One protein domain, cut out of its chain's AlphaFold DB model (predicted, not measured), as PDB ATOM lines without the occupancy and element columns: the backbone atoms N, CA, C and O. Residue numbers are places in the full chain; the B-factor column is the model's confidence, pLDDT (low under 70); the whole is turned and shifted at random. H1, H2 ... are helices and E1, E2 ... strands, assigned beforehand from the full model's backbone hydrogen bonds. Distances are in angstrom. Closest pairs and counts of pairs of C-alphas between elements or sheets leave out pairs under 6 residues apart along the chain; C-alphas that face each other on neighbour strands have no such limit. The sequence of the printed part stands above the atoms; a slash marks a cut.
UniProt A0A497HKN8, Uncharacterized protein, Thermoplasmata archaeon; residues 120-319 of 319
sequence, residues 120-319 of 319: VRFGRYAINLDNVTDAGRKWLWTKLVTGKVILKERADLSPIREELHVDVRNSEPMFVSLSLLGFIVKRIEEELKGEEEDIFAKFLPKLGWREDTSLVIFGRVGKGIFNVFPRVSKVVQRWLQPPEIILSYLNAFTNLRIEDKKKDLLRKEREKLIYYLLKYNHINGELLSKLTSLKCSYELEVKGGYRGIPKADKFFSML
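AT A GLANCE: This is residues 120 to 319 of the 319 residues of an uncharacterized protein of Thermoplasmata archaeon (UniProt A0A497HKN8). A small antiparallel sheet of four strands, E1 to E4, has one face bare and the long helix H3 crossing its other face; H1, H2, H5, H6 and H7 gather round H3. H7 folds back into H8 as a long helical hairpin that reaches away from the sheet, and beyond it residues 309 to 319, with the short H9, stick out. The 200 printed residues hold nine named helices and four named strands, in the order E1, E2, H1, H2, H3, H4, E3, E4, H5, H6, H7, H8, H9; the sheet runs E1, E2, E3, E4, and the class is mixed, helices and strands. The whole is compact, with a radius of gyration of the C-alphas of 19.1 A, and only just elongated, spanning 65 by 43 by 28 A.

HOW THE PARTS SIT: E1, residues 120 to 122, and E2, residues 125 to 130, form a hairpin; N 120 and O 127 are 2.8 A apart, within hydrogen-bond range. E2 is the antiparallel neighbour of E3, residues 214 to 219, with N 128 and O 216 at 2.9 A. E3 and E4, residues 225 to 229, form another hairpin, with N 217 and O 227 at 2.9 A. H3, residues 173 to 191, and H7, residues 260 to 280, are on one face of this sheet, in two layers, a sheet and the helices on it. H3 has a height over the sheet of 9.6 A and runs slantwise to the strands, at 48 degrees to E2 on the local plane. H3 is the hub, touching five helices. H1, residues 134 to 146, only just touches it, with 3 pairs of C-alphas within 8 A, the closest those of Lys 143 and Arg 187, 7.3 A apart; the two are about perpendicular at 85 degrees. H2, residues 158 to 164, touches H3 at a steep tilt of 67 degrees, closest at the C-alphas of Ile 160 and Phe 183, 6.1 A. H6, residues 243 to 252, touches H3 at a shallow tilt of 31 degrees, opposite ways, closest at the C-alphas of Gly 182 and Pro 243, 4.9 A. H5, residues 232 to 239, only just touches H3, with 3 pairs of C-alphas within 8 A, the closest those of Leu 181 and Val 236, 7.4 A. H7 touches H3 at a steep tilt of 63 degrees, closest at the C-alphas of Met 174 and Glu 271, 5.7 A. H4, residues 199 to 206, is close to H3 but not clearly touching; the closest C-alphas, of Ile 188 and Phe 203, are 7.8 A apart. H7 and H8, residues 285 to 299, form a helical hairpin at 19 degrees, closest at the C-alphas of Leu 273 and Leu 287, 6.0 A. H9, residues 312 to 316, touches no helix. Every O i to N i+4 pair is within hydrogen-bond range in H1, H2, H3, H5, H6, H7, H8 and H9; in H4 it is 2 of 4.

IN THESE COORDINATES: E1 begins at C-alpha 120, (-43.077, 29.052, 224.856). E2 and E3 are each 15.9 A from first to last C-alpha, and E4 is 13.0 A. H1 is 18.1 A long, H6 14.3 A and H8 20.7 A. H3 is 27.2 A long and begins at C-alpha 173, (-39.227, 21.727, 217.066). H7, the longest helix, is 29.8 A long. H9 ends at C-alpha 316, (-23.164, 17.680, 175.165).

THE WHOLE: The C-alphas farthest apart, of Asp 134 and Ser 317, are 66.4 A apart. Without residues 309 to 319, which stand free, the body spans 56 by 40 by 28 A. The printed part has no cut and ends at the chain's last residue, 319. The links from H1 to H2 and from H8 to H9 are long. The mean pLDDT of the printed part is 83.9; residues 194 to 197, 199, 220 to 225 and 301 to 319 are under 70.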
ATOM      1  N   VAL A 120     -42.040  28.985 225.892       92.38
ATOM      2  CA  VAL A 120     -43.077  29.052 224.856       92.38
ATOM      3  C   VAL A 120     -43.469  27.636 224.428       92.38
ATOM      4  O   VAL A 120     -42.626  26.867 223.960       92.38
ATOM      5  N   ARG A 121     -44.742  27.260 224.593       89.00
ATOM      6  CA  ARG A 121     -45.230  25.890 224.382       89.00
ATOM      7  C   ARG A 121     -45.939  25.730 223.041       89.00
ATOM      8  O   ARG A 121     -47.065  26.197 222.877       89.00
ATOM      9  N   PHE A 122     -45.366  24.931 222.142       86.06
ATOM     10  CA  PHE A 122     -45.954  24.601 220.841       86.06
ATOM     11  C   PHE A 122     -46.151  23.097 220.676       86.06
ATOM     12  O   PHE A 122     -45.207  22.307 220.679       86.06
ATOM     13  N   GLY A 123     -47.412  22.682 220.529       84.75
ATOM     14  CA  GLY A 123     -47.774  21.270 220.454       84.75
ATOM     15  C   GLY A 123     -47.266  20.484 221.666       84.75
ATOM     16  O   GLY A 123     -47.767  20.655 222.779       84.75
ATOM     17  N   ARG A 124     -46.282  19.612 221.422       83.81
ATOM     18  CA  ARG A 124     -45.660  18.722 222.418       83.81
ATOM     19  C   ARG A 124     -44.279  19.191 222.892       83.81
ATOM     20  O   ARG A 124     -43.569  18.407 223.522       83.81
ATOM     21  N   TYR A 125     -43.897  20.412 222.533       86.50
ATOM     22  CA  TYR A 125     -42.593  20.991 222.818       86.50
ATOM     23  C   TYR A 125     -42.730  22.277 223.633       86.50
ATOM     24  O   TYR A 125     -43.746  22.970 223.541       86.50
ATOM     25  N   ALA A 126     -41.701  22.594 224.410       88.81
ATOM     26  CA  ALA A 126     -41.553  23.856 225.117       88.81
ATOM     27  C   ALA A 126     -40.145  24.406 224.849       88.81
ATOM     28  O   ALA A 126     -39.175  23.652 224.898       88.81
ATOM     29  N   ILE A 127     -40.048  25.685 224.491       91.56
ATOM     30  CA  ILE A 127     -38.808  26.325 224.046       91.56
ATOM     31  C   ILE A 127     -38.479  27.485 224.981       91.56
ATOM     32  O   ILE A 127     -39.346  28.315 225.258       91.56
ATOM     33  N   ASN A 128     -37.232  27.563 225.434       92.56
ATOM     34  CA  ASN A 128     -36.751  28.639 226.294       92.56
ATOM     35  C   ASN A 128     -35.304  29.020 225.976       92.56
ATOM     36  O   ASN A 128     -34.592  28.300 225.279       92.56
ATOM     37  N   LEU A 129     -34.867  30.138 226.543       92.75
ATOM     38  CA  LEU A 129     -33.472  30.521 226.640       92.75
ATOM     39  C   LEU A 129     -32.995  30.390 228.083       92.75
ATOM     40  O   LEU A 129     -33.649  30.844 229.027       92.75
ATOM     41  N   ASP A 130     -31.827  29.789 228.238       90.56
ATOM     42  CA  ASP A 130     -31.108  29.669 229.496       90.56
ATOM     43  C   ASP A 130     -29.867  30.571 229.494       90.56
ATOM     44  O   ASP A 130     -29.378  30.953 228.427       90.56
ATOM     45  N   ASN A 131     -29.373  30.932 230.681       88.94
ATOM     46  CA  ASN A 131     -28.326  31.946 230.879       88.94
ATOM     47  C   ASN A 131     -28.683  33.293 230.220       88.94
ATOM     48  O   ASN A 131     -27.937  33.848 229.413       88.94
ATOM     49  N   VAL A 132     -29.872  33.797 230.563       91.19
ATOM     50  CA  VAL A 132     -30.376  35.132 230.209       91.19
ATOM     51  C   VAL A 132     -30.730  35.856 231.505       91.19
ATOM     52  O   VAL A 132     -31.206  35.228 232.453       91.19
ATOM     53  N   THR A 133     -30.507  37.170 231.555       91.00
ATOM     54  CA  THR A 133     -30.872  37.989 232.723       91.00
ATOM     55  C   THR A 133     -32.384  38.011 232.957       91.00
ATOM     56  O   THR A 133     -33.169  37.837 232.023       91.00
ATOM     57  N   ASP A 134     -32.812  38.288 234.190       90.06
ATOM     58  CA  ASP A 134     -34.242  38.378 234.520       90.06
ATOM     59  C   ASP A 134     -34.928  39.518 233.740       90.06
ATOM     60  O   ASP A 134     -36.042  39.353 233.245       90.06
ATOM     61  N   ALA A 135     -34.218  40.635 233.523       90.62
ATOM     62  CA  ALA A 135     -34.673  41.739 232.676       90.62
ATOM     63  C   ALA A 135     -34.856  41.311 231.211       90.62
ATOM     64  O   ALA A 135     -35.901  41.576 230.617       90.62
ATOM     65  N   GLY A 136     -33.878  40.601 230.637       91.81
ATOM     66  CA  GLY A 136     -33.986  40.075 229.277       91.81
ATOM     67  C   GLY A 136     -35.118  39.066 229.124       91.81
ATOM     68  O   GLY A 136     -35.852  39.106 228.141       91.81
ATOM     69  N   ARG A 137     -35.323  38.201 230.122       92.25
ATOM     70  CA  ARG A 137     -36.446  37.257 230.145       92.25
ATOM     71  C   ARG A 137     -37.790  37.972 230.205       92.25
ATOM     72  O   ARG A 137     -38.698  37.590 229.472       92.25
ATOM     73  N   LYS A 138     -37.906  39.013 231.033       93.06
ATOM     74  CA  LYS A 138     -39.109  39.849 231.103       93.06
ATOM     75  C   LYS A 138     -39.399  40.503 229.763       93.06
ATOM     76  O   LYS A 138     -40.505  40.360 229.256       93.06
ATOM     77  N   TRP A 139     -38.389  41.119 229.151       94.00
ATOM     78  CA  TRP A 139     -38.513  41.712 227.822       94.00
ATOM     79  C   TRP A 139     -38.989  40.679 226.789       94.00
ATOM     80  O   TRP A 139     -39.984  40.916 226.109       94.00
ATOM     81  N   LEU A 140     -38.355  39.500 226.730       93.88
ATOM     82  CA  LEU A 140     -38.745  38.423 225.812       93.88
ATOM     83  C   LEU A 140     -40.199  37.999 226.020       93.88
ATOM     84  O   LEU A 140     -40.955  37.904 225.055       93.88
ATOM     85  N   TRP A 141     -40.595  37.764 227.271       94.56
ATOM     86  CA  TRP A 141     -41.949  37.338 227.598       94.56
ATOM     87  C   TRP A 141     -42.982  38.384 227.189       94.56
ATOM     88  O   TRP A 141     -43.930  38.059 226.475       94.56
ATOM     89  N   THR A 142     -42.750  39.650 227.544       94.94
ATOM     90  CA  THR A 142     -43.611  40.763 227.143       94.94
ATOM     91  C   THR A 142     -43.723  40.834 225.619       94.94
ATOM     92  O   THR A 142     -44.838  40.897 225.113       94.94
ATOM     93  N   LYS A 143     -42.624  40.713 224.857       95.31
ATOM     94  CA  LYS A 143     -42.679  40.718 223.380       95.31
ATOM     95  C   LYS A 143     -43.467  39.560 222.786       95.31
ATOM     96  O   LYS A 143     -44.147  39.743 221.776       95.31
ATOM     97  N   LEU A 144     -43.404  38.386 223.399       95.75
ATOM     98  CA  LEU A 144     -44.165  37.221 222.955       95.75
ATOM     99  C   LEU A 144     -45.658  37.350 223.282       95.75
ATOM    100  O   LEU A 144     -46.489  36.947 222.469       95.75
ATOM    101  N   VAL A 145     -46.009  37.950 224.421       95.50
ATOM    102  CA  VAL A 145     -47.401  38.241 224.801       95.50
ATOM    103  C   VAL A 145     -47.983  39.352 223.923       95.50
ATOM    104  O   VAL A 145     -49.021  39.160 223.290       95.50
ATOM    105  N   THR A 146     -47.299  40.495 223.799       95.06
ATOM    106  CA  THR A 146     -47.765  41.623 222.971       95.06
ATOM    107  C   THR A 146     -47.797  41.264 221.488       95.06
ATOM    108  O   THR A 146     -48.695  41.688 220.766       95.06
ATOM    109  N   GLY A 147     -46.850  40.434 221.041       95.06
ATOM    110  CA  GLY A 147     -46.809  39.861 219.697       95.06
ATOM    111  C   GLY A 147     -47.817  38.733 219.461       95.06
ATOM    112  O   GLY A 147     -47.775  38.118 218.403       95.06
ATOM    113  N   LYS A 148     -48.699  38.435 220.431       95.44
ATOM    114  CA  LYS A 148     -49.742  37.392 220.368       95.44
ATOM    115  C   LYS A 148     -49.217  35.976 220.104       95.44
ATOM    116  O   LYS A 148     -49.989  35.096 219.734       95.44
ATOM    117  N   VAL A 149     -47.927  35.734 220.332       95.56
ATOM    118  CA  VAL A 149     -47.322  34.398 220.272       95.56
ATOM    119  C   VAL A 149     -47.695  33.599 221.515       95.56
ATOM    120  O   VAL A 149     -47.933  32.400 221.426       95.56
ATOM    121  N   ILE A 150     -47.792  34.253 222.673       94.31
ATOM    122  CA  ILE A 150     -48.309  33.662 223.909       94.31
ATOM    123  C   ILE A 150     -49.698  34.234 224.171       94.31
ATOM    124  O   ILE A 150     -49.877  35.442 224.299       94.31
ATOM    125  N   LEU A 151     -50.684  33.346 224.254       92.69
ATOM    126  CA  LEU A 151     -52.066  33.653 224.607       92.69
ATOM    127  C   LEU A 151     -52.399  33.017 225.961       92.69
ATOM    128  O   LEU A 151     -51.677  32.152 226.453       92.69
ATOM    129  N   LYS A 152     -53.559  33.373 226.523       88.12
ATOM    130  CA  LYS A 152     -53.993  32.944 227.866       88.12
ATOM    131  C   LYS A 152     -53.903  31.438 228.136       88.12
ATOM    132  O   LYS A 152     -53.646  31.048 229.260       88.12
ATOM    133  N   GLU A 153     -54.122  30.580 227.139       88.44
ATOM    134  CA  GLU A 153     -54.168  29.116 227.335       88.44
ATOM    135  C   GLU A 153     -53.241  28.319 226.405       88.44
ATOM    136  O   GLU A 153     -53.127  27.090 226.499       88.44
ATOM    137  N   ARG A 154     -52.597  28.994 225.454       89.38
ATOM    138  CA  ARG A 154     -51.803  28.352 224.405       89.38
ATOM    139  C   ARG A 154     -50.818  29.336 223.803       89.38
ATOM    140  O   ARG A 154     -51.035  30.537 223.882       89.38
ATOM    141  N   ALA A 155     -49.805  28.817 223.128       91.06
ATOM    142  CA  ALA A 155     -49.061  29.621 222.179       91.06
ATOM    143  C   ALA A 155     -49.710  29.553 220.784       91.06
ATOM    144  O   ALA A 155     -50.351  28.555 220.433       91.06
ATOM    145  N   ASP A 156     -49.542  30.616 220.007       93.50
ATOM    146  CA  ASP A 156     -49.990  30.753 218.627       93.50
ATOM    147  C   ASP A 156     -48.784  31.028 217.722       93.50
ATOM    148  O   ASP A 156     -47.990  31.933 217.962       93.50
ATOM    149  N   LEU A 157     -48.626  30.206 216.685       93.88
ATOM    150  CA  LEU A 157     -47.542  30.348 215.711       93.88
ATOM    151  C   LEU A 157     -47.908  31.290 214.564       93.88
ATOM    152  O   LEU A 157     -47.037  31.612 213.761       93.88
ATOM    153  N   SER A 158     -49.170  31.706 214.454       95.19
ATOM    154  CA  SER A 158     -49.653  32.513 213.330       95.19
ATOM    155  C   SER A 158     -48.882  33.833 213.173       95.19
ATOM    156  O   SER A 158     -48.416  34.073 212.061       95.19
ATOM    157  N   PRO A 159     -48.580  34.600 214.246       95.69
ATOM    158  CA  PRO A 159     -47.758  35.809 214.122       95.69
ATOM    159  C   PRO A 159     -46.362  35.532 213.542       95.69
ATOM    160  O   PRO A 159     -45.893  36.244 212.661       95.69
ATOM    161  N   ILE A 160     -45.717  34.439 213.971       95.31
ATOM    162  CA  ILE A 160     -44.399  34.028 213.456       95.31
ATOM    163  C   ILE A 160     -44.493  33.662 211.967       95.31
ATOM    164  O   ILE A 160     -43.631  34.051 211.180       95.31
ATOM    165  N   ARG A 161     -45.536  32.923 211.566       93.81
ATOM    166  CA  ARG A 161     -45.758  32.529 210.164       93.81
ATOM    167  C   ARG A 161     -45.978  33.733 209.261       93.81
ATOM    168  O   ARG A 161     -45.405  33.786 208.177       93.81
ATOM    169  N   GLU A 162     -46.830  34.653 209.695       94.19
ATOM    170  CA  GLU A 162     -47.253  35.815 208.918       94.19
ATOM    171  C   GLU A 162     -46.107  36.810 208.750       94.19
ATOM    172  O   GLU A 162     -45.824  37.223 207.629       94.19
ATOM    173  N   GLU A 163     -45.399  37.133 209.834       93.88
ATOM    174  CA  GLU A 163     -44.364  38.169 209.811       93.88
ATOM    175  C   GLU A 163     -43.036  37.707 209.210       93.88
ATOM    176  O   GLU A 163     -42.306  38.531 208.661       93.88
ATOM    177  N   LEU A 164     -42.698  36.418 209.323       93.81
ATOM    178  CA  LEU A 164     -41.464  35.857 208.752       93.81
ATOM    179  C   LEU A 164     -41.707  35.108 207.434       93.81
ATOM    180  O   LEU A 164     -40.759  34.604 206.835       93.81
ATOM    181  N   HIS A 165     -42.962  35.007 206.985       92.06
ATOM    182  CA  HIS A 165     -43.367  34.278 205.778       92.06
ATOM    183  C   HIS A 165     -42.877  32.811 205.743       92.06
ATOM    184  O   HIS A 165     -42.407  32.308 204.717       92.06
ATOM    185  N   VAL A 166     -43.003  32.100 206.873       92.25
ATOM    186  CA  VAL A 166     -42.565  30.697 207.041       92.25
ATOM    187  C   VAL A 166     -43.715  29.730 207.343       92.25
ATOM    188  O   VAL A 166     -44.645  30.069 208.069       92.25
ATOM    189  N   ASP A 167     -43.636  28.484 206.855       89.94
ATOM    190  CA  ASP A 167     -44.544  27.391 207.252       89.94
ATOM    191  C   ASP A 167     -43.954  26.622 208.443       89.94
ATOM    192  O   ASP A 167     -43.257  25.614 208.287       89.94
ATOM    193  N   VAL A 168     -44.207  27.120 209.656       89.81
ATOM    194  CA  VAL A 168     -43.839  26.418 210.898       89.81
ATOM    195  C   VAL A 168     -44.920  25.433 211.324       89.81
ATOM    196  O   VAL A 168     -46.104  25.772 211.361       89.81
ATOM    197  N   ARG A 169     -44.532  24.220 211.733       88.25
ATOM    198  CA  ARG A 169     -45.446  23.187 212.247       88.25
ATOM    199  C   ARG A 169     -45.031  22.710 213.630       88.25
ATOM    200  O   ARG A 169     -43.856  22.537 213.913       88.25
ATOM    201  N   ASN A 170     -46.019  22.362 214.457       86.31
ATOM    202  CA  ASN A 170     -45.800  21.838 215.813       86.31
ATOM    203  C   ASN A 170     -44.965  20.542 215.868       86.31
ATOM    204  O   ASN A 170     -44.535  20.144 216.947       86.31
ATOM    205  N   SER A 171     -44.786  19.846 214.743       86.06
ATOM    206  CA  SER A 171     -43.967  18.635 214.625       86.06
ATOM    207  C   SER A 171     -42.481  18.907 214.368       86.06
ATOM    208  O   SER A 171     -41.717  17.949 214.321       86.06
ATOM    209  N   GLU A 172     -42.082  20.168 214.179       91.19
ATOM    210  CA  GLU A 172     -40.747  20.583 213.721       91.19
ATOM    211  C   GLU A 172     -40.081  21.491 214.768       91.19
ATOM    212  O   GLU A 172     -39.985  22.706 214.575       91.19
ATOM    213  N   PRO A 173     -39.706  20.938 215.937       91.69
ATOM    214  CA  PRO A 173     -39.227  21.727 217.066       91.69
ATOM    215  C   PRO A 173     -38.003  22.587 216.743       91.69
ATOM    216  O   PRO A 173     -37.905  23.692 217.277       91.69
ATOM    217  N   MET A 174     -37.085  22.127 215.889       94.06
ATOM    218  CA  MET A 174     -35.875  22.884 215.556       94.06
ATOM    219  C   MET A 174     -36.221  24.094 214.691       94.06
ATOM    220  O   MET A 174     -35.805  25.210 215.001       94.06
ATOM    221  N   PHE A 175     -37.042  23.909 213.655       95.69
ATOM    222  CA  PHE A 175     -37.478  24.995 212.785       95.69
ATOM    223  C   PHE A 175     -38.394  25.986 213.502       95.69
ATOM    224  O   PHE A 175     -38.239  27.193 213.314       95.69
ATOM    225  N   VAL A 176     -39.290  25.515 214.379       95.50
ATOM    226  CA  VAL A 176     -40.079  26.403 215.249       95.50
ATOM    227  C   VAL A 176     -39.167  27.211 216.168       95.50
ATOM    228  O   VAL A 176     -39.358  28.416 216.284       95.50
ATOM    229  N   SER A 177     -38.150  26.592 216.774       95.56
ATOM    230  CA  SER A 177     -37.213  27.300 217.658       95.56
ATOM    231  C   SER A 177     -36.392  28.347 216.914       95.56
ATOM    232  O   SER A 177     -36.262  29.470 217.390       95.56
ATOM    233  N   LEU A 178     -35.886  28.016 215.724       96.88
ATOM    234  CA  LEU A 178     -35.155  28.968 214.889       96.88
ATOM    235  C   LEU A 178     -36.058  30.125 214.429       96.88
ATOM    236  O   LEU A 178     -35.630  31.274 214.431       96.88
ATOM    237  N   SER A 179     -37.318  29.838 214.091       96.81
ATOM    238  CA  SER A 179     -38.293  30.863 213.694       96.81
ATOM    239  C   SER A 179     -38.703  31.753 214.870       96.81
ATOM    240  O   SER A 179     -38.865  32.955 214.697       96.81
ATOM    241  N   LEU A 180     -38.819  31.196 216.079       96.25
ATOM    242  CA  LEU A 180     -39.034  31.963 217.307       96.25
ATOM    243  C   LEU A 180     -37.862  32.916 217.577       96.25
ATOM    244  O   LEU A 180     -38.087  34.079 217.902       96.25
ATOM    245  N   LEU A 181     -36.619  32.451 217.398       95.44
ATOM    246  CA  LEU A 181     -35.438  33.316 217.478       95.44
ATOM    247  C   LEU A 181     -35.479  34.416 216.412       95.44
ATOM    248  O   LEU A 181     -35.251  35.571 216.747       95.44
ATOM    249  N   GLY A 182     -35.824  34.091 215.164       95.38
ATOM    250  CA  GLY A 182     -35.981  35.093 214.105       95.38
ATOM    251  C   GLY A 182     -37.070  36.127 214.407       95.38
ATOM    252  O   GLY A 182     -36.874  37.314 214.170       95.38
ATOM    253  N   PHE A 183     -38.183  35.710 215.013       95.75
ATOM    254  CA  PHE A 183     -39.234  36.621 215.468       95.75
ATOM    255  C   PHE A 183     -38.730  37.560 216.569       95.75
ATOM    256  O   PHE A 183     -38.989  38.759 216.530       95.75
ATOM    257  N   ILE A 184     -37.972  37.033 217.534       93.38
ATOM    258  CA  ILE A 184     -37.336  37.840 218.583       93.38
ATOM    259  C   ILE A 184     -36.373  38.859 217.969       93.38
ATOM    260  O   ILE A 184     -36.430  40.029 218.330       93.38
ATOM    261  N   VAL A 185     -35.527  38.438 217.025       91.88
ATOM    262  CA  VAL A 185     -34.615  39.332 216.297       91.88
ATOM    263  C   VAL A 185     -35.387  40.450 215.607       91.88
ATOM    264  O   VAL A 185     -35.034  41.609 215.771       91.88
ATOM    265  N   LYS A 186     -36.485  40.138 214.917       91.44
ATOM    266  CA  LYS A 186     -37.322  41.150 214.266       91.44
ATOM    267  C   LYS A 186     -37.870  42.184 215.255       91.44
ATOM    268  O   LYS A 186     -37.877  43.377 214.969       91.44
ATOM    269  N   ARG A 187     -38.262  41.757 216.463       91.88
ATOM    270  CA  ARG A 187     -38.664  42.676 217.547       91.88
ATOM    271  C   ARG A 187     -37.516  43.548 218.047       91.88
ATOM    272  O   ARG A 187     -37.755  44.702 218.384       91.88
ATOM    273  N   ILE A 188     -36.297  43.011 218.097       89.00
ATOM    274  CA  ILE A 188     -35.080  43.777 218.407       89.00
ATOM    275  C   ILE A 188     -34.866  44.849 217.328       89.00
ATOM    276  O   ILE A 188     -34.727  46.022 217.658       89.00
ATOM    277  N   GLU A 189     -34.920  44.480 216.045       86.94
ATOM    278  CA  GLU A 189     -34.761  45.415 214.919       86.94
ATOM    279  C   GLU A 189     -35.821  46.524 214.926       86.94
ATOM    280  O   GLU A 189     -35.509  47.684 214.668       86.94
ATOM    281  N   GLU A 190     -37.072  46.196 215.255       87.81
ATOM    282  CA  GLU A 190     -38.164  47.170 215.356       87.81
ATOM    283  C   GLU A 190     -37.948  48.216 216.452       87.81
ATOM    284  O   GLU A 190     -38.264  49.385 216.228       87.81
ATOM    285  N   GLU A 191     -37.410  47.824 217.611       85.38
ATOM    286  CA  GLU A 191     -37.092  48.761 218.700       85.38
ATOM    287  C   GLU A 191     -35.908  49.672 218.374       85.38
ATOM    288  O   GLU A 191     -35.767  50.732 218.981       85.38
ATOM    289  N   LEU A 192     -35.070  49.262 217.427       80.12
ATOM    290  CA  LEU A 192     -33.780  49.888 217.160       80.12
ATOM    291  C   LEU A 192     -33.742  50.610 215.810       80.12
ATOM    292  O   LEU A 192     -32.683  51.060 215.373       80.12
ATOM    293  N   LYS A 193     -34.902  50.754 215.149       71.62
ATOM    294  CA  LYS A 193     -35.056  51.528 213.910       71.62
ATOM    295  C   LYS A 193     -34.458  52.931 214.082       71.62
ATOM    296  O   LYS A 193     -35.056  53.779 214.739       71.62
ATOM    297  N   GLY A 194     -33.309  53.166 213.441       60.88
ATOM    298  CA  GLY A 194     -32.602  54.452 213.436       60.88
ATOM    299  C   GLY A 194     -31.156  54.421 213.952       60.88
ATOM    300  O   GLY A 194     -30.495  55.451 213.874       60.88
ATOM    301  N   GLU A 195     -30.647  53.290 214.454       61.59
ATOM    302  CA  GLU A 195     -29.234  53.151 214.852       61.59
ATOM    303  C   GLU A 195     -28.389  52.508 213.724       61.59
ATOM    304  O   GLU A 195     -28.793  51.505 213.146       61.59
ATOM    305  N   GLU A 196     -27.227  53.087 213.384       55.72
ATOM    306  CA  GLU A 196     -26.371  52.646 212.253       55.72
ATOM    307  C   GLU A 196     -25.247  51.654 212.634       55.72
ATOM    308  O   GLU A 196     -24.663  51.020 211.755       55.72
ATOM    309  N   GLU A 197     -24.908  51.504 213.919       58.22
ATOM    310  CA  GLU A 197     -23.828  50.599 214.369       58.22
ATOM    311  C   GLU A 197     -24.317  49.157 214.584       58.22
ATOM    312  O   GLU A 197     -25.508  48.911 214.507       58.22
ATOM    313  N   ASP A 198     -23.421  48.194 214.870       70.75
ATOM    314  CA  ASP A 198     -23.764  46.790 215.186       70.75
ATOM    315  C   ASP A 198     -24.676  46.703 216.428       70.75
ATOM    316  O   ASP A 198     -24.255  46.528 217.578       70.75
ATOM    317  N   ILE A 199     -25.967  46.896 216.174       65.62
ATOM    318  CA  ILE A 199     -27.004  47.101 217.174       65.62
ATOM    319  C   ILE A 199     -27.132  45.855 218.050       65.62
ATOM    320  O   ILE A 199     -27.344  45.934 219.260       65.62
ATOM    321  N   PHE A 200     -26.931  44.679 217.462       72.44
ATOM    322  CA  PHE A 200     -27.036  43.417 218.171       72.44
ATOM    323  C   PHE A 200     -25.863  43.187 219.116       72.44
ATOM    324  O   PHE A 200     -26.084  42.678 220.216       72.44
ATOM    325  N   ALA A 201     -24.650  43.619 218.759       73.25
ATOM    326  CA  ALA A 201     -23.526  43.617 219.691       73.25
ATOM    327  C   ALA A 201     -23.786  44.496 220.929       73.25
ATOM    328  O   ALA A 201     -23.274  44.190 222.005       73.25
ATOM    329  N   LYS A 202     -24.621  45.540 220.823       74.88
ATOM    330  CA  LYS A 202     -24.991  46.412 221.954       74.88
ATOM    331  C   LYS A 202     -26.248  45.971 222.701       74.88
ATOM    332  O   LYS A 202     -26.320  46.119 223.920       74.88
ATOM    333  N   PHE A 203     -27.249  45.458 221.994       79.12
ATOM    334  CA  PHE A 203     -28.565  45.162 222.558       79.12
ATOM    335  C   PHE A 203     -28.642  43.771 223.185       79.12
ATOM    336  O   PHE A 203     -29.201  43.620 224.272       79.12
ATOM    337  N   LEU A 204     -28.017  42.761 222.568       83.44
ATOM    338  CA  LEU A 204     -27.990  41.406 223.120       83.44
ATOM    339  C   LEU A 204     -27.390  41.381 224.542       83.44
ATOM    340  O   LEU A 204     -28.032  40.814 225.432       83.44
ATOM    341  N   PRO A 205     -26.274  42.081 224.842       85.06
ATOM    342  CA  PRO A 205     -25.773  42.176 226.212       85.06
ATOM    343  C   PRO A 205     -26.737  42.838 227.204       85.06
ATOM    344  O   PRO A 205     -26.765  42.421 228.361       85.06
ATOM    345  N   LYS A 206     -27.555  43.819 226.780       84.69
ATOM    346  CA  LYS A 206     -28.579  44.450 227.644       84.69
ATOM    347  C   LYS A 206     -29.674  43.463 228.038       84.69
ATOM    348  O   LYS A 206     -30.141  43.485 229.172       84.69
ATOM    349  N   LEU A 207     -30.034  42.554 227.131       84.56
ATOM    350  CA  LEU A 207     -30.910  41.421 227.441       84.56
ATOM    351  C   LEU A 207     -30.175  40.313 228.217       84.56
ATOM    352  O   LEU A 207     -30.778  39.330 228.643       84.56
ATOM    353  N   GLY A 208     -28.868  40.441 228.432       85.81
ATOM    354  CA  GLY A 208     -28.048  39.412 229.058       85.81
ATOM    355  C   GLY A 208     -27.776  38.213 228.157       85.81
ATOM    356  O   GLY A 208     -27.432  37.156 228.674       85.81
ATOM    357  N   TRP A 209     -27.941  38.356 226.842       87.44
ATOM    358  CA  TRP A 209     -27.539  37.344 225.877       87.44
ATOM    359  C   TRP A 209     -26.024  37.413 225.703       87.44
ATOM    360  O   TRP A 209     -25.472  38.408 225.231       87.44
ATOM    361  N   ARG A 210     -25.355  36.348 226.123       86.94
ATOM    362  CA  ARG A 210     -23.900  36.199 226.182       86.94
ATOM    363  C   ARG A 210     -23.478  34.961 225.392       86.94
ATOM    364  O   ARG A 210     -24.299  34.292 224.761       86.94
ATOM    365  N   GLU A 211     -22.186  34.651 225.376       84.75
ATOM    366  CA  GLU A 211     -21.690  33.454 224.684       84.75
ATOM    367  C   GLU A 211     -22.196  32.141 225.303       84.75
ATOM    368  O   GLU A 211     -22.287  31.131 224.612       84.75
ATOM    369  N   ASP A 212     -22.542  32.135 226.587       86.25
ATOM    370  CA  ASP A 212     -23.069  30.983 227.324       86.25
ATOM    371  C   ASP A 212     -24.600  30.862 227.268       86.25
ATOM    372  O   ASP A 212     -25.160  29.869 227.748       86.25
ATOM    373  N   THR A 213     -25.290  31.821 226.640       91.12
ATOM    374  CA  THR A 213     -26.734  31.733 226.408       91.12
ATOM    375  C   THR A 213     -27.054  30.514 225.556       91.12
ATOM    376  O   THR A 213     -26.462  30.284 224.492       91.12
ATOM    377  N   SER A 214     -28.003  29.722 226.043       91.25
ATOM    378  CA  SER A 214     -28.363  28.440 225.449       91.25
ATOM    379  C   SER A 214     -29.832  28.420 225.055       91.25
ATOM    380  O   SER A 214     -30.690  28.844 225.823       91.25
ATOM    381  N   LEU A 215     -30.131  27.893 223.871       93.00
ATOM    382  CA  LEU A 215     -31.491  27.535 223.489       93.00
ATOM    383  C   LEU A 215     -31.817  26.160 224.067       93.00
ATOM    384  O   LEU A 215     -31.078  25.197 223.863       93.00
ATOM    385  N   VAL A 216     -32.943  26.078 224.761       90.50
ATOM    386  CA  VAL A 216     -33.422  24.868 225.415       90.50
ATOM    387  C   VAL A 216     -34.730  24.438 224.770       90.50
ATOM    388  O   VAL A 216     -35.667  25.228 224.667       90.50
ATOM    389  N   ILE A 217     -34.797  23.177 224.344       89.50
ATOM    390  CA  ILE A 217     -36.006  22.568 223.790       89.50
ATOM    391  C   ILE A 217     -36.366  21.340 224.617       89.50
ATOM    392  O   ILE A 217     -35.678  20.317 224.578       89.50
ATOM    393  N   PHE A 218     -37.501  21.426 225.297       82.75
ATOM    394  CA  PHE A 218     -38.176  20.304 225.928       82.75
ATOM    395  C   PHE A 218     -39.128  19.671 224.915       82.75
ATOM    396  O   PHE A 218     -39.925  20.370 224.294       82.75
ATOM    397  N   GLY A 219     -39.082  18.355 224.731       75.25
ATOM    398  CA  GLY A 219     -39.977  17.632 223.830       75.25
ATOM    399  C   GLY A 219     -40.610  16.419 224.481       75.25
ATOM    400  O   GLY A 219     -39.989  15.734 225.277       75.25
ATOM    401  N   ARG A 220     -41.849  16.092 224.120       65.06
ATOM    402  CA  ARG A 220     -42.527  14.884 224.606       65.06
ATOM    403  C   ARG A 220     -42.531  13.792 223.534       65.06
ATOM    404  O   ARG A 220     -43.488  13.669 222.771       65.06
ATOM    405  N   VAL A 221     -41.485  12.965 223.493       46.28
ATOM    406  CA  VAL A 221     -41.506  11.671 222.784       46.28
ATOM    407  C   VAL A 221     -41.178  10.582 223.795       46.28
ATOM    408  O   VAL A 221     -40.016  10.350 224.083       46.28
ATOM    409  N   GLY A 222     -42.203   9.970 224.396       45.34
ATOM    410  CA  GLY A 222     -42.074   8.806 225.288       45.34
ATOM    411  C   GLY A 222     -41.397   9.067 226.641       45.34
ATOM    412  O   GLY A 222     -42.033   8.863 227.668       45.34
ATOM    413  N   LYS A 223     -40.146   9.540 226.640       48.81
ATOM    414  CA  LYS A 223     -39.276   9.709 227.813       48.81
ATOM    415  C   LYS A 223     -38.810  11.150 228.085       48.81
ATOM    416  O   LYS A 223     -38.032  11.396 228.994       48.81
ATOM    417  N   GLY A 224     -39.345  12.115 227.338       57.31
ATOM    418  CA  GLY A 224     -38.978  13.527 227.465       57.31
ATOM    419  C   GLY A 224     -37.621  13.798 226.816       57.31
ATOM    420  O   GLY A 224     -36.611  13.358 227.322       57.31
ATOM    421  N   ILE A 225     -37.595  14.500 225.690       64.81
ATOM    422  CA  ILE A 225     -36.382  14.951 225.006       64.81
ATOM    423  C   ILE A 225     -35.952  16.279 225.635       64.81
ATOM    424  O   ILE A 225     -36.778  17.183 225.770       64.81
ATOM    425  N   PHE A 226     -34.667  16.418 225.954       75.50
ATOM    426  CA  PHE A 226     -34.051  17.677 226.377       75.50
ATOM    427  C   PHE A 226     -32.885  18.007 225.452       75.50
ATOM    428  O   PHE A 226     -31.854  17.342 225.491       75.50
ATOM    429  N   ASN A 227     -33.048  19.023 224.604       82.25
ATOM    430  CA  ASN A 227     -31.954  19.533 223.785       82.25
ATOM    431  C   ASN A 227     -31.474  20.872 224.333       82.25
ATOM    432  O   ASN A 227     -32.273  21.793 224.503       82.25
ATOM    433  N   VAL A 228     -30.162  20.984 224.532       85.62
ATOM    434  CA  VAL A 228     -29.482  22.230 224.894       85.62
ATOM    435  C   VAL A 228     -28.511  22.597 223.776       85.62
ATOM    436  O   VAL A 228     -27.572  21.852 223.473       85.62
ATOM    437  N   PHE A 229     -28.744  23.756 223.165       87.06
ATOM    438  CA  PHE A 229     -27.902  24.335 222.124       87.06
ATOM    439  C   PHE A 229     -27.168  25.552 222.689       87.06
ATOM    440  O   PHE A 229     -27.773  26.620 222.817       87.06
ATOM    441  N   PRO A 230     -25.887  25.405 223.065       87.12
ATOM    442  CA  PRO A 230     -25.113  26.509 223.614       87.12
ATOM    443  C   PRO A 230     -24.760  27.535 222.533       87.12
ATOM    444  O   PRO A 230     -24.802  27.233 221.340       87.12
ATOM    445  N   ARG A 231     -24.322  28.730 222.952       87.81
ATOM    446  CA  ARG A 231     -23.821  29.795 222.061       87.81
ATOM    447  C   ARG A 231     -24.854  30.261 221.033       87.81
ATOM    448  O   ARG A 231     -24.495  30.619 219.909       87.81
ATOM    449  N   VAL A 232     -26.133  30.299 221.415       90.50
ATOM    450  CA  VAL A 232     -27.222  30.722 220.513       90.50
ATOM    451  C   VAL A 232     -27.050  32.170 220.039       90.50
ATOM    452  O   VAL A 232     -27.427  32.501 218.919       90.50
ATOM    453  N   SER A 233     -26.395  33.013 220.840       88.94
ATOM    454  CA  SER A 233     -26.006  34.377 220.465       88.94
ATOM    455  C   SER A 233     -25.194  34.415 219.166       88.94
ATOM    456  O   SER A 233     -25.484  35.233 218.297       88.94
ATOM    457  N   LYS A 234     -24.258  33.473 218.971       88.81
ATOM    458  CA  LYS A 234     -23.466  33.367 217.732       88.81
ATOM    459  C   LYS A 234     -24.309  32.939 216.538       88.81
ATOM    460  O   LYS A 234     -24.031  33.370 215.424       88.81
ATOM    461  N   VAL A 235     -25.318  32.093 216.758       90.88
ATOM    462  CA  VAL A 235     -26.255  31.704 215.697       90.88
ATOM    463  C   VAL A 235     -27.085  32.909 215.273       90.88
ATOM    464  O   VAL A 235     -27.209  33.170 214.080       90.88
ATOM    465  N   VAL A 236     -27.599  33.672 216.242       89.81
ATOM    466  CA  VAL A 236     -28.381  34.882 215.975       89.81
ATOM    467  C   VAL A 236     -27.568  35.908 215.195       89.81
ATOM    468  O   VAL A 236     -27.999  36.311 214.119       89.81
ATOM    469  N   GLN A 237     -26.376  36.255 215.684       87.00
ATOM    470  CA  GLN A 237     -25.499  37.240 215.043       87.00
ATOM    471  C   GLN A 237     -25.091  36.843 213.625       87.00
ATOM    472  O   GLN A 237     -25.008  37.685 212.740       87.00
ATOM    473  N   ARG A 238     -24.818  35.556 213.393       87.81
ATOM    474  CA  ARG A 238     -24.271  35.103 212.111       87.81
ATOM    475  C   ARG A 238     -25.333  34.794 211.063       87.81
ATOM    476  O   ARG A 238     -25.073  34.975 209.878       87.81
ATOM    477  N   TRP A 239     -26.466  34.234 211.474       90.06
ATOM    478  CA  TRP A 239     -27.408  33.606 210.544       90.06
ATOM    479  C   TRP A 239     -28.783  34.252 210.529       90.06
ATOM    480  O   TRP A 239     -29.472  34.132 209.522       90.06
ATOM    481  N   LEU A 240     -29.196  34.916 211.609       89.56
ATOM    482  CA  LEU A 240     -30.529  35.509 211.719       89.56
ATOM    483  C   LEU A 240     -30.504  37.026 211.523       89.56
ATOM    484  O   LEU A 240     -31.384  37.695 212.032       89.56
ATOM    485  N   GLN A 241     -29.530  37.572 210.794       84.81
ATOM    486  CA  GLN A 241     -29.432  39.006 210.510       84.81
ATOM    487  C   GLN A 241     -29.273  39.257 209.004       84.81
ATOM    488  O   GLN A 241     -28.173  39.083 208.474       84.81
ATOM    489  N   PRO A 242     -30.341  39.665 208.297       84.81
ATOM    490  CA  PRO A 242     -31.744  39.678 208.728       84.81
ATOM    491  C   PRO A 242     -32.337  38.256 208.843       84.81
ATOM    492  O   PRO A 242     -31.900  37.336 208.132       84.81
ATOM    493  N   PRO A 243     -33.346  38.039 209.708       85.88
ATOM    494  CA  PRO A 243     -33.890  36.707 209.967       85.88
ATOM    495  C   PRO A 243     -34.578  36.096 208.738       85.88
ATOM    496  O   PRO A 243     -34.560  34.874 208.563       85.88
ATOM    497  N   GLU A 244     -35.136  36.923 207.850       86.31
ATOM    498  CA  GLU A 244     -35.871  36.492 206.661       86.31
ATOM    499  C   GLU A 244     -35.012  35.672 205.689       86.31
ATOM    500  O   GLU A 244     -35.541  34.778 205.028       86.31
ATOM    501  N   ILE A 245     -33.697  35.908 205.600       87.50
ATOM    502  CA  ILE A 245     -32.841  35.230 204.610       87.50
ATOM    503  C   ILE A 245     -32.736  33.735 204.910       87.50
ATOM    504  O   ILE A 245     -33.139  32.904 204.093       87.50
ATOM    505  N   ILE A 246     -32.212  33.364 206.084       92.06
ATOM    506  CA  ILE A 246     -32.000  31.947 206.401       92.06
ATOM    507  C   ILE A 246     -33.332  31.210 206.564       92.06
ATOM    508  O   ILE A 246     -33.463  30.056 206.151       92.06
ATOM    509  N   LEU A 247     -34.337  31.876 207.135       93.88
ATOM    510  CA  LEU A 247     -35.638  31.272 207.385       93.88
ATOM    511  C   LEU A 247     -36.401  31.023 206.087       93.88
ATOM    512  O   LEU A 247     -36.928  29.924 205.911       93.88
ATOM    513  N   SER A 248     -36.407  31.974 205.147       91.00
ATOM    514  CA  SER A 248     -37.020  31.771 203.827       91.00
ATOM    515  C   SER A 248     -36.302  30.678 203.036       91.00
ATOM    516  O   SER A 248     -36.963  29.816 202.453       91.00
ATOM    517  N   TYR A 249     -34.966  30.637 203.089       90.88
ATOM    518  CA  TYR A 249     -34.164  29.591 202.459       90.88
ATOM    519  C   TYR A 249     -34.527  28.194 202.980       90.88
ATOM    520  O   TYR A 249     -34.831  27.284 202.205       90.88
ATOM    521  N   LEU A 250     -34.575  28.023 204.303       93.44
ATOM    522  CA  LEU A 250     -34.966  26.762 204.934       93.44
ATOM    523  C   LEU A 250     -36.445  26.422 204.690       93.44
ATOM    524  O   LEU A 250     -36.803  25.249 204.533       93.44
ATOM    525  N   ASN A 251     -37.319  27.427 204.631       92.62
ATOM    526  CA  ASN A 251     -38.735  27.254 204.316       92.62
ATOM    527  C   ASN A 251     -38.952  26.772 202.871       92.62
ATOM    528  O   ASN A 251     -39.821  25.937 202.608       92.62
ATOM    529  N   ALA A 252     -38.120  27.238 201.937       90.56
ATOM    530  CA  ALA A 252     -38.227  26.906 200.524       90.56
ATOM    531  C   ALA A 252     -38.071  25.403 200.242       90.56
ATOM    532  O   ALA A 252     -38.594  24.933 199.233       90.56
ATOM    533  N   PHE A 253     -37.399  24.626 201.101       90.00
ATOM    534  CA  PHE A 253     -37.296  23.169 200.923       90.00
ATOM    535  C   PHE A 253     -38.630  22.442 201.062       90.00
ATOM    536  O   PHE A 253     -38.801  21.385 200.467       90.00
ATOM    537  N   THR A 254     -39.578  22.989 201.822       85.44
ATOM    538  CA  THR A 254     -40.862  22.329 202.104       85.44
ATOM    539  C   THR A 254     -42.043  22.981 201.394       85.44
ATOM    540  O   THR A 254     -43.132  22.401 201.369       85.44
ATOM    541  N   ASN A 255     -41.842  24.159 200.796       84.62
ATOM    542  CA  ASN A 255     -42.865  24.905 200.068       84.62
ATOM    543  C   ASN A 255     -43.071  24.369 198.638       84.62
ATOM    544  O   ASN A 255     -42.843  25.062 197.652       84.62
ATOM    545  N   LEU A 256     -43.470  23.100 198.538       82.00
ATOM    546  CA  LEU A 256     -43.703  22.396 197.277       82.00
ATOM    547  C   LEU A 256     -45.166  21.961 197.149       82.00
ATOM    548  O   LEU A 256     -45.819  21.641 198.144       82.00
ATOM    549  N   ARG A 257     -45.697  21.860 195.927       82.31
ATOM    550  CA  ARG A 257     -47.022  21.261 195.667       82.31
ATOM    551  C   ARG A 257     -46.906  19.755 195.409       82.31
ATOM    552  O   ARG A 257     -47.218  19.282 194.328       82.31
ATOM    553  N   ILE A 258     -46.433  19.014 196.409       82.44
ATOM    554  CA  ILE A 258     -46.223  17.557 196.337       82.44
ATOM    555  C   ILE A 258     -46.990  16.813 197.436       82.44
ATOM    556  O   ILE A 258     -47.466  17.430 198.391       82.44
ATOM    557  N   GLU A 259     -47.056  15.484 197.316       84.50
ATOM    558  CA  GLU A 259     -47.611  14.579 198.330       84.50
ATOM    559  C   GLU A 259     -47.032  14.834 199.731       84.50
ATOM    560  O   GLU A 259     -45.819  14.996 199.905       84.50
ATOM    561  N   ASP A 260     -47.885  14.767 200.755       84.62
ATOM    562  CA  ASP A 260     -47.490  15.041 202.141       84.62
ATOM    563  C   ASP A 260     -46.366  14.126 202.641       84.62
ATOM    564  O   ASP A 260     -45.454  14.591 203.319       84.62
ATOM    565  N   LYS A 261     -46.339  12.856 202.218       86.25
ATOM    566  CA  LYS A 261     -45.268  11.916 202.588       86.25
ATOM    567  C   LYS A 261     -43.882  12.391 202.126       86.25
ATOM    568  O   LYS A 261     -42.898  12.209 202.841       86.25
ATOM    569  N   LYS A 262     -43.796  13.006 200.941       86.69
ATOM    570  CA  LYS A 262     -42.549  13.566 200.393       86.69
ATOM    571  C   LYS A 262     -42.164  14.854 201.129       86.69
ATOM    572  O   LYS A 262     -40.993  15.042 201.460       86.69
ATOM    573  N   LYS A 263     -43.147  15.698 201.471       87.38
ATOM    574  CA  LYS A 263     -42.927  16.881 202.325       87.38
ATOM    575  C   LYS A 263     -42.389  16.497 203.694       87.38
ATOM    576  O   LYS A 263     -41.466  17.137 204.178       87.38
ATOM    577  N   ASP A 264     -42.925  15.447 204.302       89.69
ATOM    578  CA  ASP A 264     -42.482  14.990 205.618       89.69
ATOM    579  C   ASP A 264     -41.038  14.484 205.600       89.69
ATOM    580  O   ASP A 264     -40.313  14.681 206.576       89.69
ATOM    581  N   LEU A 265     -40.581  13.889 204.492       90.69
ATOM    582  CA  LEU A 265     -39.168  13.548 204.332       90.69
ATOM    583  C   LEU A 265     -38.288  14.804 204.284       90.69
ATOM    584  O   LEU A 265     -37.297  14.876 205.008       90.69
ATOM    585  N   LEU A 266     -38.668  15.806 203.486       92.19
ATOM    586  CA  LEU A 266     -37.953  17.087 203.410       92.19
ATOM    587  C   LEU A 266     -37.911  17.796 204.768       92.19
ATOM    588  O   LEU A 266     -36.854  18.260 205.179       92.19
ATOM    589  N   ARG A 267     -39.031  17.814 205.501       93.19
ATOM    590  CA  ARG A 267     -39.116  18.364 206.863       93.19
ATOM    591  C   ARG A 267     -38.152  17.671 207.818       93.19
ATOM    592  O   ARG A 267     -37.407  18.336 208.527       93.19
ATOM    593  N   LYS A 268     -38.104  16.334 207.806       92.00
ATOM    594  CA  LYS A 268     -37.179  15.562 208.655       92.00
ATOM    595  C   LYS A 268     -35.716  15.873 208.360       92.00
ATOM    596  O   LYS A 268     -34.924  16.009 209.287       92.00
ATOM    597  N   GLU A 269     -35.340  15.971 207.089       93.69
ATOM    598  CA  GLU A 269     -33.963  16.314 206.719       93.69
ATOM    599  C   GLU A 269     -33.645  17.788 207.027       93.69
ATOM    600  O   GLU A 269     -32.542  18.091 207.480       93.69
ATOM    601  N   ARG A 270     -34.626  18.694 206.897       95.06
ATOM    602  CA  ARG A 270     -34.516  20.099 207.316       95.06
ATOM    603  C   ARG A 270     -34.271  20.220 208.818       95.06
ATOM    604  O   ARG A 270     -33.357  20.932 209.216       95.06
ATOM    605  N   GLU A 271     -35.025  19.496 209.642       94.62
ATOM    606  CA  GLU A 271     -34.826  19.466 211.098       94.62
ATOM    607  C   GLU A 271     -33.406  19.018 211.468       94.62
ATOM    608  O   GLU A 271     -32.787  19.613 212.348       94.62
ATOM    609  N   LYS A 272     -32.845  18.023 210.760       93.94
ATOM    610  CA  LYS A 272     -31.443  17.607 210.947       93.94
ATOM    611  C   LYS A 272     -30.469  18.715 210.560       93.94
ATOM    612  O   LYS A 272     -29.531  18.978 211.305       93.94
ATOM    613  N   LEU A 273     -30.680  19.379 209.423       94.50
ATOM    614  CA  LEU A 273     -29.819  20.485 209.004       94.50
ATOM    615  C   LEU A 273     -29.821  21.616 210.044       94.50
ATOM    616  O   LEU A 273     -28.760  22.118 210.410       94.50
ATOM    617  N   ILE A 274     -30.999  21.970 210.563       95.81
ATOM    618  CA  ILE A 274     -31.151  23.007 211.591       95.81
ATOM    619  C   ILE A 274     -30.531  22.562 212.913       95.81
ATOM    620  O   ILE A 274     -29.882  23.368 213.572       95.81
ATOM    621  N   TYR A 275     -30.660  21.289 213.290       93.50
ATOM    622  CA  TYR A 275     -29.955  20.751 214.451       93.50
ATOM    623  C   TYR A 275     -28.442  20.987 214.339       93.50
ATOM    624  O   TYR A 275     -27.833  21.479 215.285       93.50
ATOM    625  N   TYR A 276     -27.835  20.698 213.180       90.94
ATOM    626  CA  TYR A 276     -26.405  20.949 212.956       90.94
ATOM    627  C   TYR A 276     -26.066  22.441 213.021       90.94
ATOM    628  O   TYR A 276     -25.071  22.809 213.647       90.94
ATOM    629  N   LEU A 277     -26.917  23.296 212.447       93.06
ATOM    630  CA  LEU A 277     -26.773  24.746 212.542       93.06
ATOM    631  C   LEU A 277     -26.782  25.218 214.000       93.06
ATOM    632  O   LEU A 277     -25.872  25.929 214.414       93.06
ATOM    633  N   LEU A 278     -27.764  24.793 214.795       91.19
ATOM    634  CA  LEU A 278     -27.890  25.179 216.200       91.19
ATOM    635  C   LEU A 278     -26.766  24.591 217.064       91.19
ATOM    636  O   LEU A 278     -26.269  25.259 217.966       91.19
ATOM    637  N   LYS A 279     -26.347  23.348 216.801       88.12
ATOM    638  CA  LYS A 279     -25.345  22.641 217.610       88.12
ATOM    639  C   LYS A 279     -23.917  23.087 217.316       88.12
ATOM    640  O   LYS A 279     -23.110  23.189 218.238       88.12
ATOM    641  N   TYR A 280     -23.603  23.325 216.046       89.38
ATOM    642  CA  TYR A 280     -22.235  23.536 215.576       89.38
ATOM    643  C   TYR A 280     -22.018  24.890 214.888       89.38
ATOM    644  O   TYR A 280     -20.926  25.137 214.376       89.38
ATOM    645  N   ASN A 281     -23.037  25.755 214.849       87.88
ATOM    646  CA  ASN A 281     -23.001  27.086 214.236       87.88
ATOM    647  C   ASN A 281     -22.519  27.100 212.767       87.88
ATOM    648  O   ASN A 281     -21.875  28.052 212.313       87.88
ATOM    649  N   HIS A 282     -22.810  26.030 212.023       89.19
ATOM    650  CA  HIS A 282     -22.505  25.916 210.600       89.19
ATOM    651  C   HIS A 282     -23.564  25.095 209.861       89.19
ATOM    652  O   HIS A 282     -24.227  24.232 210.434       89.19
ATOM    653  N   ILE A 283     -23.690  25.347 208.561       89.00
ATOM    654  CA  ILE A 283     -24.547  24.574 207.663       89.00
ATOM    655  C   ILE A 283     -23.788  23.320 207.226       89.00
ATOM    656  O   ILE A 283     -22.739  23.414 206.590       89.00
ATOM    657  N   ASN A 284     -24.307  22.141 207.568       91.56
ATOM    658  CA  ASN A 284     -23.724  20.876 207.128       91.56
ATOM    659  C   ASN A 284     -23.935  20.706 205.611       91.56
ATOM    660  O   ASN A 284     -25.068  20.562 205.147       91.56
ATOM    661  N   GLY A 285     -22.841  20.726 204.843       89.88
ATOM    662  CA  GLY A 285     -22.881  20.688 203.377       89.88
ATOM    663  C   GLY A 285     -23.445  19.389 202.794       89.88
ATOM    664  O   GLY A 285     -24.132  19.429 201.777       89.88
ATOM    665  N   GLU A 286     -23.224  18.248 203.450       89.88
ATOM    666  CA  GLU A 286     -23.754  16.954 203.009       89.88
ATOM    667  C   GLU A 286     -25.280  16.901 203.168       89.88
ATOM    668  O   GLU A 286     -26.000  16.580 202.219       89.88
ATOM    669  N   LEU A 287     -25.788  17.297 204.340       91.31
ATOM    670  CA  LEU A 287     -27.229  17.396 204.597       91.31
ATOM    671  C   LEU A 287     -27.893  18.414 203.671       91.31
ATOM    672  O   LEU A 287     -28.985  18.159 203.158       91.31
ATOM    673  N   LEU A 288     -27.230  19.545 203.420       92.62
ATOM    674  CA  LEU A 288     -27.729  20.547 202.491       92.62
ATOM    675  C   LEU A 288     -27.799  20.010 201.052       92.62
ATOM    676  O   LEU A 288     -28.816  20.177 200.375       92.62
ATOM    677  N   SER A 289     -26.742  19.342 200.589       90.25
ATOM    678  CA  SER A 289     -26.691  18.719 199.261       90.25
ATOM    679  C   SER A 289     -27.795  17.672 199.098       90.25
ATOM    680  O   SER A 289     -28.518  17.662 198.097       90.25
ATOM    681  N   LYS A 290     -28.013  16.850 200.130       91.12
ATOM    682  CA  LYS A 290     -29.099  15.869 200.176       91.12
ATOM    683  C   LYS A 290     -30.479  16.529 200.104       91.12
ATOM    684  O   LYS A 290     -31.305  16.105 199.298       91.12
ATOM    685  N   LEU A 291     -30.733  17.564 200.907       92.25
ATOM    686  CA  LEU A 291     -31.994  18.321 200.891       92.25
ATOM    687  C   LEU A 291     -32.273  18.957 199.531       92.25
ATOM    688  O   LEU A 291     -33.387  18.857 199.021       92.25
ATOM    689  N   THR A 292     -31.251  19.562 198.932       90.00
ATOM    690  CA  THR A 292     -31.333  20.173 197.602       90.00
ATOM    691  C   THR A 292     -31.644  19.119 196.546       90.00
ATOM    692  O   THR A 292     -32.592  19.277 195.783       90.00
ATOM    693  N   SER A 293     -30.936  17.989 196.571       88.75
ATOM    694  CA  SER A 293     -31.161  16.875 195.645       88.75
ATOM    695  C   SER A 293     -32.573  16.294 195.764       88.75
ATOM    696  O   SER A 293     -33.215  16.013 194.750       88.75
ATOM    697  N   LEU A 294     -33.087  16.141 196.993       89.88
ATOM    698  CA  LEU A 294     -34.461  15.697 197.247       89.88
ATOM    699  C   LEU A 294     -35.483  16.705 196.715       89.88
ATOM    700  O   LEU A 294     -36.406  16.308 196.007       89.88
ATOM    701  N   LYS A 295     -35.301  17.997 197.019       88.56
ATOM    702  CA  LYS A 295     -36.174  19.074 196.541       88.56
ATOM    703  C   LYS A 295     -36.235  19.083 195.014       88.56
ATOM    704  O   LYS A 295     -37.325  18.968 194.464       88.56
ATOM    705  N   CYS A 296     -35.083  19.134 194.344       87.25
ATOM    706  CA  CYS A 296     -35.006  19.121 192.883       87.25
ATOM    707  C   CYS A 296     -35.642  17.855 192.294       87.25
ATOM    708  O   CYS A 296     -36.394  17.940 191.329       87.25
ATOM    709  N   SER A 297     -35.406  16.682 192.892       84.88
ATOM    710  CA  SER A 297     -36.031  15.431 192.438       84.88
ATOM    711  C   SER A 297     -37.560  15.470 192.517       84.88
ATOM    712  O   SER A 297     -38.229  14.883 191.669       84.88
ATOM    713  N   TYR A 298     -38.118  16.130 193.536       87.06
ATOM    714  CA  TYR A 298     -39.563  16.251 193.717       87.06
ATOM    715  C   TYR A 298     -40.193  17.347 192.861       87.06
ATOM    716  O   TYR A 298     -41.294  17.137 192.367       87.06
ATOM    717  N   GLU A 299     -39.516  18.479 192.665       81.81
ATOM    718  CA  GLU A 299     -39.982  19.548 191.770       81.81
ATOM    719  C   GLU A 299     -39.978  19.121 190.301       81.81
ATOM    720  O   GLU A 299     -40.868  19.506 189.551       81.81
ATOM    721  N   LEU A 300     -38.997  18.316 189.888       79.06
ATOM    722  CA  LEU A 300     -38.807  17.953 188.483       79.06
ATOM    723  C   LEU A 300     -39.591  16.703 188.038       79.06
ATOM    724  O   LEU A 300     -39.476  16.333 186.875       79.06
ATOM    725  N   GLU A 301     -40.324  16.024 188.935       65.31
ATOM    726  CA  GLU A 301     -41.047  14.757 188.674       65.31
ATOM    727  C   GLU A 301     -40.318  13.782 187.720       65.31
ATOM    728  O   GLU A 301     -40.919  13.131 186.860       65.31
ATOM    729  N   VAL A 302     -38.995  13.634 187.860       49.88
ATOM    730  CA  VAL A 302     -38.254  12.688 187.022       49.88
ATOM    731  C   VAL A 302     -38.624  11.279 187.472       49.88
ATOM    732  O   VAL A 302     -38.172  10.805 188.520       49.88
ATOM    733  N   LYS A 303     -39.424  10.588 186.652       42.28
ATOM    734  CA  LYS A 303     -39.559   9.124 186.641       42.28
ATOM    735  C   LYS A 303     -38.153   8.500 186.540       42.28
ATOM    736  O   LYS A 303     -37.675   8.234 185.445       42.28
ATOM    737  N   GLY A 304     -37.456   8.323 187.667       45.34
ATOM    738  CA  GLY A 304     -36.090   7.776 187.707       45.34
ATOM    739  C   GLY A 304     -35.114   8.398 188.718       45.34
ATOM    740  O   GLY A 304     -34.030   7.843 188.900       45.34
ATOM    741  N   GLY A 305     -35.488   9.481 189.411       42.72
ATOM    742  CA  GLY A 305     -34.625  10.155 190.388       42.72
ATOM    743  C   GLY A 305     -33.529  11.008 189.740       42.72
ATOM    744  O   GLY A 305     -32.996  10.672 188.684       42.72
ATOM    745  N   TYR A 306     -33.177  12.124 190.379       44.53
ATOM    746  CA  TYR A 306     -32.074  12.972 189.936       44.53
ATOM    747  C   TYR A 306     -30.744  12.275 190.259       44.53
ATOM    748  O   TYR A 306     -30.133  12.485 191.304       44.53
ATOM    749  N   ARG A 307     -30.301  11.380 189.372       43.22
ATOM    750  CA  ARG A 307     -28.886  11.017 189.281       43.22
ATOM    751  C   ARG A 307     -28.262  12.179 188.521       43.22
ATOM    752  O   ARG A 307     -28.620  12.366 187.362       43.22
ATOM    753  N   GLY A 308     -27.439  13.003 189.175       49.22
ATOM    754  CA  GLY A 308     -26.747  14.118 188.514       49.22
ATOM    755  C   GLY A 308     -26.091  13.681 187.197       49.22
ATOM    756  O   GLY A 308     -25.922  12.481 186.986       49.22
ATOM    757  N   ILE A 309     -25.743  14.627 186.314       52.34
ATOM    758  CA  ILE A 309     -25.138  14.352 184.995       52.34
ATOM    759  C   ILE A 309     -24.026  13.301 185.167       52.34
ATOM    760  O   ILE A 309     -22.971  13.626 185.709       52.34
ATOM    761  N   PRO A 310     -24.240  12.031 184.769       50.59
ATOM    762  CA  PRO A 310     -23.344  10.964 185.197       50.59
ATOM    763  C   PRO A 310     -21.989  11.046 184.485       50.59
ATOM    764  O   PRO A 310     -21.016  10.508 185.006       50.59
ATOM    765  N   LYS A 311     -21.929  11.723 183.324       51.69
ATOM    766  CA  LYS A 311     -20.723  12.090 182.566       51.69
ATOM    767  C   LYS A 311     -21.004  13.286 181.641       51.69
ATOM    768  O   LYS A 311     -22.107  13.373 181.096       51.69
ATOM    769  N   ALA A 312     -20.028  14.177 181.447       55.28
ATOM    770  CA  ALA A 312     -20.156  15.392 180.625       55.28
ATOM    771  C   ALA A 312     -20.518  15.089 179.155       55.28
ATOM    772  O   ALA A 312     -21.298  15.798 178.529       55.28
ATOM    773  N   ASP A 313     -20.026  13.970 178.642       54.94
ATOM    774  CA  ASP A 313     -20.253  13.426 177.303       54.94
ATOM    775  C   ASP A 313     -21.742  13.186 176.982       54.94
ATOM    776  O   ASP A 313     -22.159  13.392 175.847       54.94
ATOM    777  N   LYS A 314     -22.578  12.851 177.975       52.56
ATOM    778  CA  LYS A 314     -24.040  12.716 177.787       52.56
ATOM    779  C   LYS A 314     -24.796  14.045 177.764       52.56
ATOM    780  O   LYS A 314     -25.920  14.090 177.276       52.56
ATOM    781  N   PHE A 315     -24.223  15.094 178.344       51.94
ATOM    782  CA  PHE A 315     -24.835  16.421 178.382       51.94
ATOM    783  C   PHE A 315     -24.658  17.130 177.036       51.94
ATOM    784  O   PHE A 315     -25.621  17.652 176.485       51.94
ATOM    785  N   PHE A 316     -23.456  17.061 176.460       60.78
ATOM    786  CA  PHE A 316     -23.164  17.680 175.165       60.78
ATOM    787  C   PHE A 316     -23.745  16.930 173.960       60.78
ATOM    788  O   PHE A 316     -23.810  17.503 172.884       60.78
ATOM    789  N   SER A 317     -24.202  15.685 174.118       52.94
ATOM    790  CA  SER A 317     -24.895  14.954 173.046       52.94
ATOM    791  C   SER A 317     -26.382  15.313 172.902       52.94
ATOM    792  O   SER A 317     -27.050  14.763 172.032       52.94
ATOM    793  N   MET A 318     -26.931  16.132 173.806       43.84
ATOM    794  CA  MET A 318     -28.327  16.597 173.777       43.84
ATOM    795  C   MET A 318     -28.470  18.055 173.297       43.84
ATOM    796  O   MET A 318     -29.591  18.564 173.268       43.84
ATOM    797  N   LEU A 319     -27.357  18.712 172.957       39.59
ATOM    798  CA  LEU A 319     -27.282  20.030 172.313       39.59
ATOM    799  C   LEU A 319     -27.031  19.857 170.812       39.59
ATOM    800  O   LEU A 319     -27.562  20.685 170.045       39.59
TER     801      LEU A 319